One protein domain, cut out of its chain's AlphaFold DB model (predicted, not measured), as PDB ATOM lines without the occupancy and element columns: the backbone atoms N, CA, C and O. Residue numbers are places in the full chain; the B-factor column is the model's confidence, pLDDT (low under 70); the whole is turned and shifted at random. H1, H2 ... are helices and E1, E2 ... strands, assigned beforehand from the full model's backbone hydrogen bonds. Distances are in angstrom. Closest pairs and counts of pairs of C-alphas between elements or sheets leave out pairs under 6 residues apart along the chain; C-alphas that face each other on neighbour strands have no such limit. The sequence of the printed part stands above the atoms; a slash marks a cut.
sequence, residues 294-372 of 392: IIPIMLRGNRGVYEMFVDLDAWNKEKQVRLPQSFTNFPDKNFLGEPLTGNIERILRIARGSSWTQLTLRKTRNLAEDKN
ATOM      1  N   ILE A 294     103.941 103.555 150.332       81.88
ATOM      2  CA  ILE A 294     103.200 104.800 150.150       81.88
ATOM      3  C   ILE A 294     103.864 105.604 149.040       81.88
ATOM      4  O   ILE A 294     105.062 105.877 149.105       81.88
ATOM      5  N   ILE A 295     103.076 105.994 148.037       84.75
ATOM      6  CA  ILE A 295     103.513 106.823 146.908       84.75
ATOM      7  C   ILE A 295     102.649 108.090 146.888       84.75
ATOM      8  O   ILE A 295     101.555 108.082 146.318       84.75
ATOM      9  N   PRO A 296     103.076 109.180 147.547       82.25
ATOM     10  CA  PRO A 296     102.291 110.399 147.577       82.25
ATOM     11  C   PRO A 296     102.407 111.174 146.263       82.25
ATOM     12  O   PRO A 296     103.497 111.502 145.798       82.25
ATOM     13  N   ILE A 297     101.254 111.541 145.707       83.19
ATOM     14  CA  ILE A 297     101.154 112.401 144.527       83.19
ATOM     15  C   ILE A 297     100.797 113.809 144.999       83.19
ATOM     16  O   ILE A 297      99.660 114.083 145.382       83.19
ATOM     17  N   MET A 298     101.778 114.711 144.983       80.38
ATOM     18  CA  MET A 298     101.569 116.113 145.351       80.38
ATOM     19  C   MET A 298     101.639 116.987 144.109       80.38
ATOM     20  O   MET A 298     102.646 116.997 143.400       80.38
ATOM     21  N   LEU A 299     100.562 117.733 143.873       82.88
ATOM     22  CA  LEU A 299     100.415 118.617 142.725       82.88
ATOM     23  C   LEU A 299     100.319 120.071 143.180       82.88
ATOM     24  O   LEU A 299      99.676 120.388 144.186       82.88
ATOM     25  N   ARG A 300     100.917 120.968 142.400       83.19
ATOM     26  CA  ARG A 300     100.749 122.414 142.532       83.19
ATOM     27  C   ARG A 300     100.330 123.001 141.194       83.19
ATOM     28  O   ARG A 300     100.989 122.782 140.188       83.19
ATOM     29  N   GLY A 301      99.267 123.800 141.186       85.38
ATOM     30  CA  GLY A 301      98.932 124.617 140.020       85.38
ATOM     31  C   GLY A 301      99.857 125.832 139.924       85.38
ATOM     32  O   GLY A 301      99.954 126.615 140.871       85.38
ATOM     33  N   ASN A 302     100.506 126.018 138.780       85.88
ATOM     34  CA  ASN A 302     101.321 127.183 138.464       85.88
ATOM     35  C   ASN A 302     101.001 127.685 137.049       85.88
ATOM     36  O   ASN A 302     101.313 127.029 136.063       85.88
ATOM     37  N   ARG A 303     100.366 128.863 136.948       87.31
ATOM     38  CA  ARG A 303     100.047 129.540 135.669       87.31
ATOM     39  C   ARG A 303      99.369 128.633 134.622       87.31
ATOM     40  O   ARG A 303      99.711 128.676 133.449       87.31
ATOM     41  N   GLY A 304      98.408 127.815 135.054       87.06
ATOM     42  CA  GLY A 304      97.672 126.894 134.175       87.06
ATOM     43  C   GLY A 304      98.363 125.549 133.919       87.06
ATOM     44  O   GLY A 304      97.785 124.705 133.245       87.06
ATOM     45  N   VAL A 305      99.552 125.320 134.484       87.44
ATOM     46  CA  VAL A 305     100.285 124.048 134.409       87.44
ATOM     47  C   VAL A 305     100.309 123.387 135.786       87.44
ATOM     48  O   VAL A 305     100.466 124.067 136.801       87.44
ATOM     49  N   TYR A 306     100.151 122.065 135.838       86.94
ATOM     50  CA  TYR A 306     100.360 121.300 137.067       86.94
ATOM     51  C   TYR A 306     101.825 120.897 137.189       86.94
ATOM     52  O   TYR A 306     102.378 120.225 136.324       86.94
ATOM     53  N   GLU A 307     102.437 121.303 138.290       88.50
ATOM     54  CA  GLU A 307     103.757 120.863 138.720       88.50
ATOM     55  C   GLU A 307     103.586 119.702 139.700       88.50
ATOM     56  O   GLU A 307     102.696 119.733 140.555       88.50
ATOM     57  N   MET A 308     104.437 118.684 139.587       86.81
ATOM     58  CA  MET A 308     104.402 117.489 140.427       86.81
ATOM     59  C   MET A 308     105.656 117.415 141.292       86.81
ATOM     60  O   MET A 308     106.758 117.719 140.836       86.81
ATOM     61  N   PHE A 309     105.485 117.003 142.545       84.44
ATOM     62  CA  PHE A 309     106.603 116.726 143.435       84.44
ATOM     63  C   PHE A 309     107.240 115.373 143.084       84.44
ATOM     64  O   PHE A 309     106.543 114.361 143.012       84.44
ATOM     65  N   VAL A 310     108.553 115.370 142.856       86.19
ATOM     66  CA  VAL A 310     109.315 114.214 142.361       86.19
ATOM     67  C   VAL A 310     110.559 113.982 143.211       86.19
ATOM     68  O   VAL A 310     111.051 114.898 143.876       86.19
ATOM     69  N   ASP A 311     111.072 112.758 143.178       83.50
ATOM     70  CA  ASP A 311     112.335 112.390 143.806       83.50
ATOM     71  C   ASP A 311     113.518 112.964 143.006       83.50
ATOM     72  O   ASP A 311     113.806 112.556 141.876       83.50
ATOM     73  N   LEU A 312     114.204 113.942 143.603       80.94
ATOM     74  CA  LEU A 312     115.354 114.604 142.992       80.94
ATOM     75  C   LEU A 312     116.586 113.701 142.928       80.94
ATOM     76  O   LEU A 312     117.411 113.884 142.036       80.94
ATOM     77  N   ASP A 313     116.726 112.734 143.832       81.69
ATOM     78  CA  ASP A 313     117.867 111.821 143.835       81.69
ATOM     79  C   ASP A 313     117.790 110.866 142.645       81.69
ATOM     80  O   ASP A 313     118.779 110.705 141.926       81.69
ATOM     81  N   ALA A 314     116.602 110.314 142.384       80.56
ATOM     82  CA  ALA A 314     116.331 109.517 141.190       80.56
ATOM     83  C   ALA A 314     116.582 110.321 139.905       80.56
ATOM     84  O   ALA A 314     117.245 109.848 138.978       80.56
ATOM     85  N   TRP A 315     116.134 111.579 139.868       78.25
ATOM     86  CA  TRP A 315     116.393 112.452 138.727       78.25
ATOM     87  C   TRP A 315     117.887 112.733 138.539       78.25
ATOM     88  O   TRP A 315     118.407 112.674 137.428       78.25
ATOM     89  N   ASN A 316     118.610 113.024 139.618       83.62
ATOM     90  CA  ASN A 316     120.008 113.420 139.532       83.62
ATOM     91  C   ASN A 316     120.924 112.244 139.179       83.62
ATOM     92  O   ASN A 316     121.787 112.415 138.311       83.62
ATOM     93  N   LYS A 317     120.713 111.079 139.809       87.44
ATOM     94  CA  LYS A 317     121.551 109.875 139.680       87.44
ATOM     95  C   LYS A 317     121.147 108.999 138.494       87.44
ATOM     96  O   LYS A 317     122.007 108.604 137.717       87.44
ATOM     97  N   GLU A 318     119.853 108.725 138.338       83.31
ATOM     98  CA  GLU A 318     119.331 107.757 137.359       83.31
ATOM     99  C   GLU A 318     118.772 108.433 136.098       83.31
ATOM    100  O   GLU A 318     118.461 107.751 135.125       83.31
ATOM    101  N   LYS A 319     118.628 109.771 136.098       83.12
ATOM    102  CA  LYS A 319     117.939 110.540 135.041       83.12
ATOM    103  C   LYS A 319     116.496 110.080 134.816       83.12
ATOM    104  O   LYS A 319     115.957 110.217 133.720       83.12
ATOM    105  N   GLN A 320     115.855 109.568 135.866       81.50
ATOM    106  CA  GLN A 320     114.467 109.116 135.834       81.50
ATOM    107  C   GLN A 320     113.589 110.005 136.708       81.50
ATOM    108  O   GLN A 320     113.930 110.315 137.848       81.50
ATOM    109  N   VAL A 321     112.426 110.393 136.182       82.94
ATOM    110  CA  VAL A 321     111.384 111.033 136.989       82.94
ATOM    111  C   VAL A 321     110.688 109.943 137.793       82.94
ATOM    112  O   VAL A 321     110.004 109.093 137.225       82.94
ATOM    113  N   ARG A 322     110.860 109.964 139.116       83.69
ATOM    114  CA  ARG A 322     110.188 109.034 140.029       83.69
ATOM    115  C   ARG A 322     109.365 109.813 141.040       83.69
ATOM    116  O   ARG A 322     109.755 110.893 141.481       83.69
ATOM    117  N   LEU A 323     108.209 109.261 141.387       86.38
ATOM    118  CA  LEU A 323     107.436 109.764 142.512       86.38
ATOM    119  C   LEU A 323     108.188 109.449 143.808       86.38
ATOM    120  O   LEU A 323     108.814 108.386 143.891       86.38
ATOM    121  N   PRO A 324     108.119 110.330 144.821       84.06
ATOM    122  CA  PRO A 324     108.572 109.959 146.152       84.06
ATOM    123  C   PRO A 324     107.836 108.688 146.575       84.06
ATOM    124  O   PRO A 324     106.645 108.526 146.313       84.06
ATOM    125  N   GLN A 325     108.549 107.777 147.217       83.06
ATOM    126  CA  GLN A 325     107.974 106.534 147.702       83.06
ATOM    127  C   GLN A 325     108.624 106.156 149.023       83.06
ATOM    128  O   GLN A 325     109.808 106.412 149.241       83.06
ATOM    129  N   SER A 326     107.854 105.552 149.914       79.44
ATOM    130  CA  SER A 326     108.355 105.149 151.219       79.44
ATOM    131  C   SER A 326     107.607 103.938 151.727       79.44
ATOM    132  O   SER A 326     106.377 103.905 151.706       79.44
ATOM    133  N   PHE A 327     108.347 102.971 152.253       75.38
ATOM    134  CA  PHE A 327     107.742 101.908 153.037       75.38
ATOM    135  C   PHE A 327     107.290 102.446 154.397       75.38
ATOM    136  O   PHE A 327     107.871 103.398 154.926       75.38
ATOM    137  N   THR A 328     106.225 101.870 154.943       72.75
ATOM    138  CA  THR A 328     105.827 102.064 156.339       72.75
ATOM    139  C   THR A 328     105.131 100.824 156.865       72.75
ATOM    140  O   THR A 328     104.473 100.084 156.129       72.75
ATOM    141  N   ASN A 329     105.244 100.620 158.172       68.94
ATOM    142  CA  ASN A 329     104.496  99.576 158.848       68.94
ATOM    143  C   ASN A 329     103.095 100.006 159.266       68.94
ATOM    144  O   ASN A 329     102.230  99.148 159.412       68.94
ATOM    145  N   PHE A 330     102.871 101.314 159.386       71.81
ATOM    146  CA  PHE A 330     101.643 101.902 159.904       71.81
ATOM    147  C   PHE A 330     101.132 102.957 158.916       71.81
ATOM    148  O   PHE A 330     101.321 104.155 159.157       71.81
ATOM    149  N   PRO A 331     100.501 102.553 157.797       71.81
ATOM    150  CA  PRO A 331      99.975 103.495 156.805       71.81
ATOM    151  C   PRO A 331      98.968 104.466 157.439       71.81
ATOM    152  O   PRO A 331      98.956 105.652 157.116       71.81
ATOM    153  N   ASP A 332      98.234 103.998 158.453       70.44
ATOM    154  CA  ASP A 332      97.299 104.796 159.242       70.44
ATOM    155  C   ASP A 332      97.961 105.771 160.216       70.44
ATOM    156  O   ASP A 332      97.264 106.528 160.880       70.44
ATOM    157  N   LYS A 333      99.281 105.774 160.377       69.38
ATOM    158  CA  LYS A 333      99.997 106.792 161.167       69.38
ATOM    159  C   LYS A 333     100.873 107.651 160.266       69.38
ATOM    160  O   LYS A 333     100.962 108.857 160.471       69.38
ATOM    161  N   ASN A 334     101.430 107.043 159.224       74.94
ATOM    162  CA  ASN A 334     102.361 107.649 158.287       74.94
ATOM    163  C   ASN A 334     101.763 107.644 156.876       74.94
ATOM    164  O   ASN A 334     102.243 106.943 155.988       74.94
ATOM    165  N   PHE A 335     100.722 108.450 156.652       73.75
ATOM    166  CA  PHE A 335      99.993 108.479 155.374       73.75
ATOM    167  C   PHE A 335     100.826 109.005 154.184       73.75
ATOM    168  O   PHE A 335     100.389 108.913 153.041       73.75
ATOM    169  N   LEU A 336     102.024 109.550 154.441       77.44
ATOM    170  CA  LEU A 336     103.028 109.929 153.435       77.44
ATOM    171  C   LEU A 336     104.275 109.018 153.462       77.44
ATOM    172  O   LEU A 336     105.224 109.259 152.720       77.44
ATOM    173  N   GLY A 337     104.288 107.996 154.325       76.31
ATOM    174  CA  GLY A 337     105.467 107.217 154.711       76.31
ATOM    175  C   GLY A 337     106.325 107.910 155.777       76.31
ATOM    176  O   GLY A 337     106.239 109.124 155.960       76.31
ATOM    177  N   GLU A 338     107.129 107.147 156.520       77.12
ATOM    178  CA  GLU A 338     107.875 107.633 157.699       77.12
ATOM    179  C   GLU A 338     108.885 108.755 157.365       77.12
ATOM    180  O   GLU A 338     108.730 109.857 157.901       77.12
ATOM    181  N   PRO A 339     109.856 108.554 156.446       77.69
ATOM    182  CA  PRO A 339     110.785 109.593 156.008       77.69
ATOM    183  C   PRO A 339     110.113 110.902 155.584       77.69
ATOM    184  O   PRO A 339     110.529 111.983 156.005       77.69
ATOM    185  N   LEU A 340     109.073 110.831 154.747       78.69
ATOM    186  CA  LEU A 340     108.458 112.033 154.189       78.69
ATOM    187  C   LEU A 340     107.569 112.742 155.211       78.69
ATOM    188  O   LEU A 340     107.610 113.970 155.292       78.69
ATOM    189  N   THR A 341     106.827 111.983 156.023       81.12
ATOM    190  CA  THR A 341     106.048 112.536 157.139       81.12
ATOM    191  C   THR A 341     106.979 113.285 158.090       81.12
ATOM    192  O   THR A 341     106.762 114.470 158.331       81.12
ATOM    193  N   GLY A 342     108.081 112.661 158.525       82.06
ATOM    194  CA  GLY A 342     109.052 113.288 159.425       82.06
ATOM    195  C   GLY A 342     109.732 114.530 158.832       82.06
ATOM    196  O   GLY A 342     109.904 115.539 159.522       82.06
ATOM    197  N   ASN A 343     110.077 114.508 157.541       82.44
ATOM    198  CA  ASN A 343     110.670 115.665 156.863       82.44
ATOM    199  C   ASN A 343     109.685 116.835 156.736       82.44
ATOM    200  O   ASN A 343     110.043 117.976 157.038       82.44
ATOM    201  N   ILE A 344     108.438 116.569 156.339       81.81
ATOM    202  CA  ILE A 344     107.395 117.598 156.243       81.81
ATOM    203  C   ILE A 344     107.064 118.146 157.631       81.81
ATOM    204  O   ILE A 344     107.005 119.363 157.799       81.81
ATOM    205  N   GLU A 345     106.925 117.283 158.637       84.50
ATOM    206  CA  GLU A 345     106.742 117.688 160.032       84.50
ATOM    207  C   GLU A 345     107.854 118.621 160.495       84.50
ATOM    208  O   GLU A 345     107.582 119.683 161.054       84.50
ATOM    209  N   ARG A 346     109.114 118.268 160.223       86.62
ATOM    210  CA  ARG A 346     110.268 119.093 160.587       86.62
ATOM    211  C   ARG A 346     110.207 120.468 159.924       86.62
ATOM    212  O   ARG A 346     110.391 121.468 160.618       86.62
ATOM    213  N   ILE A 347     109.935 120.525 158.620       84.69
ATOM    214  CA  ILE A 347     109.845 121.780 157.858       84.69
ATOM    215  C   ILE A 347     108.704 122.652 158.391       84.69
ATOM    216  O   ILE A 347     108.909 123.830 158.690       84.69
ATOM    217  N   LEU A 348     107.509 122.079 158.556       84.44
ATOM    218  CA  LEU A 348     106.338 122.796 159.056       84.44
ATOM    219  C   LEU A 348     106.548 123.288 160.491       84.44
ATOM    220  O   LEU A 348     106.192 124.425 160.805       84.44
ATOM    221  N   ARG A 349     107.188 122.478 161.342       88.06
ATOM    222  CA  ARG A 349     107.467 122.836 162.735       88.06
ATOM    223  C   ARG A 349     108.424 124.016 162.825       88.06
ATOM    224  O   ARG A 349     108.171 124.918 163.617       88.06
ATOM    225  N   ILE A 350     109.473 124.039 162.001       89.19
ATOM    226  CA  ILE A 350     110.413 125.169 161.925       89.19
ATOM    227  C   ILE A 350     109.704 126.424 161.395       89.19
ATOM    228  O   ILE A 350     109.903 127.511 161.927       89.19
ATOM    229  N   ALA A 351     108.858 126.286 160.374       86.56
ATOM    230  CA  ALA A 351     108.232 127.429 159.715       86.56
ATOM    231  C   ALA A 351     107.042 128.036 160.483       86.56
ATOM    232  O   ALA A 351     106.753 129.222 160.331       86.56
ATOM    233  N   ARG A 352     106.279 127.218 161.222       89.25
ATOM    234  CA  ARG A 352     104.943 127.574 161.746       89.25
ATOM    235  C   ARG A 352     104.669 127.072 163.172       89.25
ATOM    236  O   ARG A 352     103.612 127.376 163.717       89.25
ATOM    237  N   GLY A 353     105.583 126.311 163.774       88.88
ATOM    238  CA  GLY A 353     105.427 125.731 165.110       88.88
ATOM    239  C   GLY A 353     104.675 124.391 165.150       88.88
ATOM    240  O   GLY A 353     104.031 123.961 164.186       88.88
ATOM    241  N   SER A 354     104.764 123.703 166.294       87.31
ATOM    242  CA  SER A 354     104.278 122.323 166.472       87.31
ATOM    243  C   SER A 354     102.754 122.189 166.372       87.31
ATOM    244  O   SER A 354     102.268 121.316 165.656       87.31
ATOM    245  N   SER A 355     101.988 123.075 167.022       87.25
ATOM    246  CA  SER A 355     100.516 123.003 167.025       87.25
ATOM    247  C   SER A 355      99.930 123.156 165.620       87.25
ATOM    248  O   SER A 355      99.004 122.442 165.236       87.25
ATOM    249  N   TRP A 356     100.505 124.056 164.817       88.00
ATOM    250  CA  TRP A 356     100.072 124.278 163.438       88.00
ATOM    251  C   TRP A 356     100.432 123.102 162.522       88.00
ATOM    252  O   TRP A 356      99.648 122.730 161.648       88.00
ATOM    253  N   THR A 357     101.592 122.484 162.756       86.12
ATOM    254  CA  THR A 357     102.056 121.297 162.023       86.12
ATOM    255  C   THR A 357     101.088 120.130 162.190       86.12
ATOM    256  O   THR A 357     100.592 119.599 161.196       86.12
ATOM    257  N   GLN A 358     100.741 119.792 163.437       84.12
ATOM    258  CA  GLN A 358      99.801 118.707 163.731       84.12
ATOM    259  C   GLN A 358      98.421 118.960 163.111       84.12
ATOM    260  O   GLN A 358      97.844 118.068 162.489       84.12
ATOM    261  N   LEU A 359      97.906 120.191 163.220       86.94
ATOM    262  CA  LEU A 359      96.618 120.559 162.630       86.94
ATOM    263  C   LEU A 359      96.629 120.423 161.097       86.94
ATOM    264  O   LEU A 359      95.663 119.936 160.513       86.94
ATOM    265  N   THR A 360      97.715 120.844 160.447       84.19
ATOM    266  CA  THR A 360      97.852 120.822 158.984       84.19
ATOM    267  C   THR A 360      97.928 119.403 158.443       84.19
ATOM    268  O   THR A 360      97.223 119.082 157.486       84.19
ATOM    269  N   LEU A 361      98.721 118.534 159.071       83.44
ATOM    270  CA  LEU A 361      98.835 117.134 158.656       83.44
ATOM    271  C   LEU A 361      97.524 116.380 158.873       83.44
ATOM    272  O   LEU A 361      97.064 115.690 157.966       83.44
ATOM    273  N   ARG A 362      96.856 116.605 160.011       83.75
ATOM    274  CA  ARG A 362      95.536 116.024 160.283       83.75
ATOM    275  C   ARG A 362      94.489 116.471 159.263       83.75
ATOM    276  O   ARG A 362      93.779 115.638 158.719       83.75
ATOM    277  N   LYS A 363      94.412 117.773 158.956       83.50
ATOM    278  CA  LYS A 363      93.478 118.288 157.937       83.50
ATOM    279  C   LYS A 363      93.778 117.740 156.545       83.50
ATOM    280  O   LYS A 363      92.847 117.414 155.821       83.50
ATOM    281  N   THR A 364      95.054 117.644 156.179       80.69
ATOM    282  CA  THR A 364      95.477 117.085 154.887       80.69
ATOM    283  C   THR A 364      95.025 115.638 154.745       80.69
ATOM    284  O   THR A 364      94.476 115.275 153.709       80.69
ATOM    285  N   ARG A 365      95.201 114.836 155.798       80.75
ATOM    286  CA  ARG A 365      94.748 113.449 155.815       80.75
ATOM    287  C   ARG A 365      93.235 113.332 155.698       80.75
ATOM    288  O   ARG A 365      92.773 112.657 154.790       80.75
ATOM    289  N   ASN A 366      92.484 114.017 156.562       83.38
ATOM    290  CA  ASN A 366      91.021 113.962 156.528       83.38
ATOM    291  C   ASN A 366      90.494 114.358 155.141       83.38
ATOM    292  O   ASN A 366      89.629 113.696 154.595       83.38
ATOM    293  N   LEU A 367      91.082 115.388 154.522       79.69
ATOM    294  CA  LEU A 367      90.719 115.797 153.167       79.69
ATOM    295  C   LEU A 367      91.033 114.723 152.112       79.69
ATOM    296  O   LEU A 367      90.319 114.625 151.115       79.69
ATOM    297  N   ALA A 368      92.119 113.969 152.281       75.31
ATOM    298  CA  ALA A 368      92.470 112.872 151.387       75.31
ATOM    299  C   ALA A 368      91.511 111.681 151.547       75.31
ATOM    300  O   ALA A 368      91.107 111.102 150.540       75.31
ATOM    301  N   GLU A 369      91.116 111.362 152.781       78.31
ATOM    302  CA  GLU A 369      90.121 110.331 153.103       78.31
ATOM    303  C   GLU A 369      88.732 110.716 152.570       78.31
ATOM    304  O   GLU A 369      88.166 109.979 151.769       78.31
ATOM    305  N   ASP A 370      88.238 111.916 152.899       79.81
ATOM    306  CA  ASP A 370      86.913 112.417 152.496       79.81
ATOM    307  C   ASP A 370      86.726 112.457 150.970       79.81
ATOM    308  O   ASP A 370      85.610 112.345 150.460       79.81
ATOM    309  N   LYS A 371      87.819 112.643 150.222       76.00
ATOM    310  CA  LYS A 371      87.808 112.709 148.756       76.00
ATOM    311  C   LYS A 371      88.154 111.386 148.068       76.00
ATOM    312  O   LYS A 371      88.279 111.380 146.845       76.00
ATOM    313  N   ASN A 372      88.323 110.286 148.808       71.75
ATOM    314  CA  ASN A 372      88.795 109.001 148.274       71.75
ATOM    315  C   ASN A 372      90.110 109.123 147.476       71.75
ATOM    316  O   ASN A 372      90.324 108.433 146.482       71.75
TER     317      ASN A 372
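What this domain is: This is residues 294 to 372 of the 392 residues of an uncharacterized protein of Trichuris suis (pig whipworm) (UniProt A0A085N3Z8). This is an open model with few contacts between its named parts: H2 and H3 meet as a V toward one end of the longest axis, the short helix H1 lies toward the other end, and the hairpin of strands E1 and E2 reaches to one side between them. The printed part has 79 residues, with three named helices and three named strands in the order E1, E2, H1, E3, H2, H3. E1 and E2 form an antiparallel sheet in the order E1 - E2, and the class is mixed, helices and strands. The whole is only just compact, close to loose, with a radius of gyration of the C-alphas of 13.9 A and spans of 38 by 35 by 30 A.

Where its parts are: Find C-alpha 299 at (100.415, 118.617, 142.725), where E1, residues 299 to 302, begins; E2 follows at 305 to 308. Read on to H1, residues 312 to 318, 9.7 A long, and E3, residues 326 to 328. H2 covers 338 to 352, 20.6 A long. H3 runs 24.4 A from 354 to 370, ending at C-alpha 370 at (86.913, 112.417, 152.496).

How they stand to each other: Look first at the hairpin E1 and E2, at 146 degrees, where N 300 and O 307 are within hydrogen-bond range at 2.8 A. H1 is apart from H2 and H3. E3 pairs with no named strand; its closest C-alpha to H2 is that of Thr 328, 6.1 A from that of Glu 338. H2, with residues 345 to 349 alone, touches residues 354 to 358 of H3; the closest C-alphas, of Leu 348 and Thr 357, are 5.4 A apart. Their lines stand at a steep tilt of 52 degrees, opposite ways. In H1, H2 and H3 every O i to N i+4 pair is within hydrogen-bond range.

The domain as a whole: The C-alphas farthest apart, of Lys 319 and Ser 355, are 38.5 A apart. The printed part has no cut, and no link is long. Mean pLDDT of the printed part is 82.0; look at residues 329 and 333 for values under 70.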